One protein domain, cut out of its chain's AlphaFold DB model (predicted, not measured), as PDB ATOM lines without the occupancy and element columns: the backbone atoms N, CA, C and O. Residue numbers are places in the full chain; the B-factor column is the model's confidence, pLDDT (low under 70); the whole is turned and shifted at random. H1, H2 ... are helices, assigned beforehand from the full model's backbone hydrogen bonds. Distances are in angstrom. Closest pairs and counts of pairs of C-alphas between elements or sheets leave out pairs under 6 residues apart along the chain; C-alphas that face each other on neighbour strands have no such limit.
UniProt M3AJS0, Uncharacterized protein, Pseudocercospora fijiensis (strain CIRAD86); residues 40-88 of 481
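This is residues 40 to 88 of the 481 residues of an uncharacterized protein of Pseudocercospora fijiensis (strain CIRAD86) (UniProt M3AJS0). A short helix, H1, stands beside a long one, H2, at a shallow tilt and running the same way, with few contacts between them. After H1 a long link without named elements runs back to the beginning of H2, and the turn at residues 61 to 68, of which 66 to 68 belong to H2, sticks out free. The printed part has 49 residues with two named helices, H1 then H2, and no named strand; its class is all helix. It is only just compact, close to loose, with a radius of gyration of the C-alphas of 11.2 A, and its elongated outline spans 35 by 19 by 17 A.

H1, residues 41 to 50, and H2, residues 66 to 83, are close but not clearly touching, with 1 pair of C-alphas within 8 A. Their closest C-alphas, those of Phe 44 and Cys 73, are 7.8 A apart. Their lines stand at a shallow tilt of 31 degrees, and they run the same way. Their centres are 12.9 A apart. In H1 and H2 every O i to N i+4 pair is within hydrogen-bond range.

H1 begins at C-alpha 41, at (11.943, -37.592, 14.272), and ends at C-alpha 50, 14.3 A away. H2 measures 26.1 A from C-alpha 66, at (10.081, -39.174, 4.124), to C-alpha 83, at (35.215, -41.174, 10.858).

The two C-alphas farthest apart, those of Ala 63 and Gly 85, are 34.6 A apart. The printed part has no cut. The link from H1 to H2, residues 51 to 65, is long. The mean pLDDT of the printed part is 71.4, and residues 40 to 47, 50 to 51, 59 to 64 and 87 to 88 are under 70.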
ATOM      1  N   ARG A  40       9.793 -41.135  15.101       50.16
ATOM      2  CA  ARG A  40      11.145 -41.376  14.532       50.16
ATOM      3  C   ARG A  40      11.989 -40.087  14.364       50.16
ATOM      4  O   ARG A  40      13.211 -40.146  14.331       50.16
ATOM      5  N   HIS A  41      11.335 -38.925  14.293       50.84
ATOM      6  CA  HIS A  41      11.943 -37.592  14.272       50.84
ATOM      7  C   HIS A  41      12.774 -37.219  15.508       50.84
ATOM      8  O   HIS A  41      13.744 -36.471  15.358       50.84
ATOM      9  N   ASP A  42      12.417 -37.706  16.700       60.88
ATOM     10  CA  ASP A  42      13.091 -37.302  17.939       60.88
ATOM     11  C   ASP A  42      14.563 -37.732  17.944       60.88
ATOM     12  O   ASP A  42      15.400 -37.008  18.473       60.88
ATOM     13  N   VAL A  43      14.905 -38.847  17.285       63.19
ATOM     14  CA  VAL A  43      16.277 -39.381  17.217       63.19
ATOM     15  C   VAL A  43      17.229 -38.399  16.526       63.19
ATOM     16  O   VAL A  43      18.242 -38.017  17.105       63.19
ATOM     17  N   PHE A  44      16.902 -37.904  15.328       68.25
ATOM     18  CA  PHE A  44      17.784 -36.973  14.608       68.25
ATOM     19  C   PHE A  44      17.831 -35.576  15.247       68.25
ATOM     20  O   PHE A  44      18.878 -34.925  15.248       68.25
ATOM     21  N   ALA A  45      16.725 -35.113  15.842       67.75
ATOM     22  CA  ALA A  45      16.725 -33.883  16.636       67.75
ATOM     23  C   ALA A  45      17.591 -34.024  17.904       67.75
ATOM     24  O   ALA A  45      18.282 -33.081  18.296       67.75
ATOM     25  N   HIS A  46      17.596 -35.210  18.517       64.94
ATOM     26  CA  HIS A  46      18.424 -35.550  19.667       64.94
ATOM     27  C   HIS A  46      19.908 -35.652  19.303       64.94
ATOM     28  O   HIS A  46      20.724 -35.070  20.010       64.94
ATOM     29  N   LEU A  47      20.266 -36.310  18.195       69.00
ATOM     30  CA  LEU A  47      21.651 -36.393  17.711       69.00
ATOM     31  C   LEU A  47      22.245 -34.994  17.480       69.00
ATOM     32  O   LEU A  47      23.294 -34.682  18.040       69.00
ATOM     33  N   ARG A  48      21.514 -34.097  16.800       72.62
ATOM     34  CA  ARG A  48      21.909 -32.679  16.677       72.62
ATOM     35  C   ARG A  48      22.100 -31.985  18.030       72.62
ATOM     36  O   ARG A  48      23.030 -31.204  18.190       72.62
ATOM     37  N   LYS A  49      21.198 -32.219  18.992       71.25
ATOM     38  CA  LYS A  49      21.130 -31.452  20.250       71.25
ATOM     39  C   LYS A  49      22.049 -31.968  21.365       71.25
ATOM     40  O   LYS A  49      22.502 -31.158  22.169       71.25
ATOM     41  N   LYS A  50      22.273 -33.282  21.460       65.88
ATOM     42  CA  LYS A  50      23.119 -33.920  22.488       65.88
ATOM     43  C   LYS A  50      24.516 -34.276  21.984       65.88
ATOM     44  O   LYS A  50      25.458 -34.169  22.758       65.88
ATOM     45  N   HIS A  51      24.645 -34.694  20.725       61.88
ATOM     46  CA  HIS A  51      25.916 -35.141  20.141       61.88
ATOM     47  C   HIS A  51      26.535 -34.093  19.200       61.88
ATOM     48  O   HIS A  51      27.596 -34.332  18.642       61.88
ATOM     49  N   TYR A  52      25.896 -32.925  19.044       71.44
ATOM     50  CA  TYR A  52      26.383 -31.784  18.254       71.44
ATOM     51  C   TYR A  52      26.703 -32.098  16.779       71.44
ATOM     52  O   TYR A  52      27.419 -31.339  16.129       71.44
ATOM     53  N   ILE A  53      26.106 -33.163  16.229       73.81
ATOM     54  CA  ILE A  53      26.203 -33.550  14.814       73.81
ATOM     55  C   ILE A  53      25.368 -32.556  13.988       73.81
ATOM     56  O   ILE A  53      24.161 -32.733  13.802       73.81
ATOM     57  N   THR A  54      25.971 -31.426  13.613       73.38
ATOM     58  CA  THR A  54      25.286 -30.232  13.071       73.38
ATOM     59  C   THR A  54      25.012 -30.293  11.568       73.38
ATOM     60  O   THR A  54      24.155 -29.559  11.074       73.38
ATOM     61  N   ASP A  55      25.697 -31.188  10.868       77.00
ATOM     62  CA  ASP A  55      25.741 -31.395   9.418       77.00
ATOM     63  C   ASP A  55      24.683 -32.375   8.876       77.00
ATOM     64  O   ASP A  55      24.404 -32.361   7.676       77.00
ATOM     65  N   LEU A  56      24.006 -33.135   9.752       77.56
ATOM     66  CA  LEU A  56      22.862 -33.983   9.385       77.56
ATOM     67  C   LEU A  56      21.899 -33.245   8.423       77.56
ATOM     68  O   LEU A  56      21.516 -32.105   8.723       77.56
ATOM     69  N   PRO A  57      21.415 -33.877   7.334       76.12
ATOM     70  CA  PRO A  57      20.542 -33.242   6.346       76.12
ATOM     71  C   PRO A  57      19.321 -32.556   6.969       76.12
ATOM     72  O   PRO A  57      18.608 -33.131   7.798       76.12
ATOM     73  N   GLN A  58      19.049 -31.303   6.594       74.25
ATOM     74  CA  GLN A  58      17.849 -30.609   7.071       74.25
ATOM     75  C   GLN A  58      16.581 -31.239   6.485       74.25
ATOM     76  O   GLN A  58      16.590 -31.787   5.383       74.25
ATOM     77  N   ARG A  59      15.472 -31.170   7.233       67.69
ATOM     78  CA  ARG A  59      14.185 -31.698   6.767       67.69
ATOM     79  C   ARG A  59      13.748 -30.914   5.521       67.69
ATOM     80  O   ARG A  59      13.587 -29.696   5.635       67.69
ATOM     81  N   PRO A  60      13.502 -31.566   4.371       67.62
ATOM     82  CA  PRO A  60      12.964 -30.881   3.205       67.62
ATOM     83  C   PRO A  60      11.593 -30.283   3.544       67.62
ATOM     84  O   PRO A  60      10.742 -30.940   4.145       67.62
ATOM     85  N   GLN A  61      11.392 -29.014   3.180       67.12
ATOM     86  CA  GLN A  61      10.118 -28.310   3.381       67.12
ATOM     87  C   GLN A  61       9.060 -28.701   2.332       67.12
ATOM     88  O   GLN A  61       7.874 -28.445   2.523       67.12
ATOM     89  N   SER A  62       9.486 -29.328   1.233       63.66
ATOM     90  CA  SER A  62       8.651 -29.850   0.150       63.66
ATOM     91  C   SER A  62       8.463 -31.371   0.252       63.66
ATOM     92  O   SER A  62       9.089 -32.041   1.074       63.66
ATOM     93  N   ALA A  63       7.592 -31.925  -0.598       54.72
ATOM     94  CA  ALA A  63       7.148 -33.323  -0.587       54.72
ATOM     95  C   ALA A  63       8.188 -34.355  -1.093       54.72
ATOM     96  O   ALA A  63       7.830 -35.305  -1.787       54.72
ATOM     97  N   VAL A  64       9.463 -34.188  -0.736       59.50
ATOM     98  CA  VAL A  64      10.471 -35.258  -0.829       59.50
ATOM     99  C   VAL A  64      10.007 -36.434   0.032       59.50
ATOM    100  O   VAL A  64       9.425 -36.231   1.105       59.50
ATOM    101  N   SER A  65      10.254 -37.666  -0.419       73.31
ATOM    102  CA  SER A  65       9.829 -38.850   0.321       73.31
ATOM    103  C   SER A  65      10.449 -38.850   1.718       73.31
ATOM    104  O   SER A  65      11.663 -38.733   1.890       73.31
ATOM    105  N   PHE A  66       9.616 -39.045   2.741       70.62
ATOM    106  CA  PHE A  66      10.081 -39.174   4.124       70.62
ATOM    107  C   PHE A  66      11.128 -40.291   4.284       70.62
ATOM    108  O   PHE A  66      12.024 -40.205   5.121       70.62
ATOM    109  N   VAL A  67      11.026 -41.322   3.440       72.62
ATOM    110  CA  VAL A  67      11.957 -42.453   3.380       72.62
ATOM    111  C   VAL A  67      13.321 -42.020   2.837       72.62
ATOM    112  O   VAL A  67      14.336 -42.373   3.428       72.62
ATOM    113  N   GLU A  68      13.360 -41.210   1.774       74.94
ATOM    114  CA  GLU A  68      14.603 -40.683   1.184       74.94
ATOM    115  C   GLU A  68      15.337 -39.766   2.166       74.94
ATOM    116  O   GLU A  68      16.548 -39.886   2.339       74.94
ATOM    117  N   HIS A  69      14.604 -38.902   2.875       79.31
ATOM    118  CA  HIS A  69      15.189 -38.047   3.908       79.31
ATOM    119  C   HIS A  69      15.799 -38.862   5.059       79.31
ATOM    120  O   HIS A  69      16.932 -38.601   5.461       79.31
ATOM    121  N   ASN A  70      15.083 -39.873   5.565       78.44
ATOM    122  CA  ASN A  70      15.613 -40.742   6.616       78.44
ATOM    123  C   ASN A  70      16.829 -41.541   6.132       78.44
ATOM    124  O   ASN A  70      17.778 -41.679   6.898       78.44
ATOM    125  N   LYS A  71      16.833 -42.012   4.874       79.56
ATOM    126  CA  LYS A  71      17.979 -42.698   4.256       79.56
ATOM    127  C   LYS A  71      19.206 -41.783   4.163       79.56
ATOM    128  O   LYS A  71      20.292 -42.193   4.554       79.56
ATOM    129  N   ALA A  72      19.034 -40.529   3.743       77.56
ATOM    130  CA  ALA A  72      20.130 -39.562   3.676       77.56
ATOM    131  C   ALA A  72      20.712 -39.226   5.065       77.56
ATOM    132  O   ALA A  72      21.928 -39.155   5.227       77.56
ATOM    133  N   CYS A  73      19.865 -39.058   6.088       81.00
ATOM    134  CA  CYS A  73      20.324 -38.852   7.469       81.00
ATOM    135  C   CYS A  73      21.056 -40.077   8.045       81.00
ATOM    136  O   CYS A  73      21.934 -39.927   8.888       81.00
ATOM    137  N   LEU A  74      20.699 -41.272   7.580       80.25
ATOM    138  CA  LEU A  74      21.326 -42.547   7.921       80.25
ATOM    139  C   LEU A  74      22.717 -42.708   7.309       80.25
ATOM    140  O   LEU A  74      23.676 -42.946   8.033       80.25
ATOM    141  N   GLU A  75      22.823 -42.529   5.991       82.00
ATOM    142  CA  GLU A  75      24.092 -42.580   5.254       82.00
ATOM    143  C   GLU A  75      25.085 -41.537   5.794       82.00
ATOM    144  O   GLU A  75      26.284 -41.795   5.874       82.00
ATOM    145  N   HIS A  76      24.583 -40.373   6.220       81.75
ATOM    146  CA  HIS A  76      25.389 -39.355   6.888       81.75
ATOM    147  C   HIS A  76      25.830 -39.779   8.299       81.75
ATOM    148  O   HIS A  76      26.967 -39.521   8.691       81.75
ATOM    149  N   PHE A  77      24.950 -40.410   9.082       80.62
ATOM    150  CA  PHE A  77      25.294 -40.871  10.427       80.62
ATOM    151  C   PHE A  77      26.320 -42.015  10.408       80.62
ATOM    152  O   PHE A  77      27.235 -41.993  11.225       80.62
ATOM    153  N   GLY A  78      26.210 -42.958   9.464       79.94
ATOM    154  CA  GLY A  78      27.188 -44.040   9.285       79.94
ATOM    155  C   GLY A  78      28.594 -43.495   9.033       79.94
ATOM    156  O   GLY A  78      29.494 -43.750   9.824       79.94
ATOM    157  N   LYS A  79      28.746 -42.614   8.032       81.56
ATOM    158  CA  LYS A  79      30.029 -41.951   7.735       81.56
ATOM    159  C   LYS A  79      30.613 -41.206   8.932       81.56
ATOM    160  O   LYS A  79      31.798 -41.330   9.208       81.56
ATOM    161  N   TRP A  80      29.780 -40.457   9.660       84.31
ATOM    162  CA  TRP A  80      30.229 -39.767  10.868       84.31
ATOM    163  C   TRP A  80      30.725 -40.758  11.933       84.31
ATOM    164  O   TRP A  80      31.754 -40.512  12.558       84.31
ATOM    165  N   ALA A  81      30.032 -41.882  12.127       78.81
ATOM    166  CA  ALA A  81      30.437 -42.907  13.084       78.81
ATOM    167  C   ALA A  81      31.760 -43.584  12.685       78.81
ATOM    168  O   ALA A  81      32.636 -43.719  13.538       78.81
ATOM    169  N   ASP A  82      31.935 -43.921  11.402       78.94
ATOM    170  CA  ASP A  82      33.185 -44.460  10.844       78.94
ATOM    171  C   ASP A  82      34.366 -43.501  11.065       78.94
ATOM    172  O   ASP A  82      35.405 -43.891  11.598       78.94
ATOM    173  N   GLU A  83      34.191 -42.221  10.716       80.25
ATOM    174  CA  GLU A  83      35.215 -41.174  10.858       80.25
ATOM    175  C   GLU A  83      35.650 -40.941  12.316       80.25
ATOM    176  O   GLU A  83      36.779 -40.512  12.561       80.25
ATOM    177  N   HIS A  84      34.775 -41.232  13.284       75.75
ATOM    178  CA  HIS A  84      35.014 -41.008  14.714       75.75
ATOM    179  C   HIS A  84      35.272 -42.307  15.501       75.75
ATOM    180  O   HIS A  84      35.364 -42.262  16.728       75.75
ATOM    181  N   GLY A  85      35.394 -43.459  14.826       71.75
ATOM    182  CA  GLY A  85      35.635 -44.757  15.466       71.75
ATOM    183  C   GLY A  85      34.504 -45.215  16.395       71.75
ATOM    184  O   GLY A  85      34.749 -45.941  17.358       71.75
ATOM    185  N   VAL A  86      33.271 -44.765  16.146       70.69
ATOM    186  CA  VAL A  86      32.098 -45.116  16.950       70.69
ATOM    187  C   VAL A  86      31.505 -46.422  16.425       70.69
ATOM    188  O   VAL A  86      30.974 -46.483  15.315       70.69
ATOM    189  N   GLU A  87      31.562 -47.465  17.250       56.09
ATOM    190  CA  GLU A  87      30.939 -48.758  16.965       56.09
ATOM    191  C   GLU A  87      29.419 -48.584  16.806       56.09
ATOM    192  O   GLU A  87      28.710 -48.170  17.730       56.09
ATOM    193  N   HIS A  88      28.916 -48.818  15.593       58.28
ATOM    194  CA  HIS A  88      27.609 -48.328  15.170       58.28
ATOM    195  C   HIS A  88      26.594 -49.449  14.933       58.28
ATOM    196  O   HIS A  88      26.153 -49.704  13.815       58.28
TER     197      HIS A  88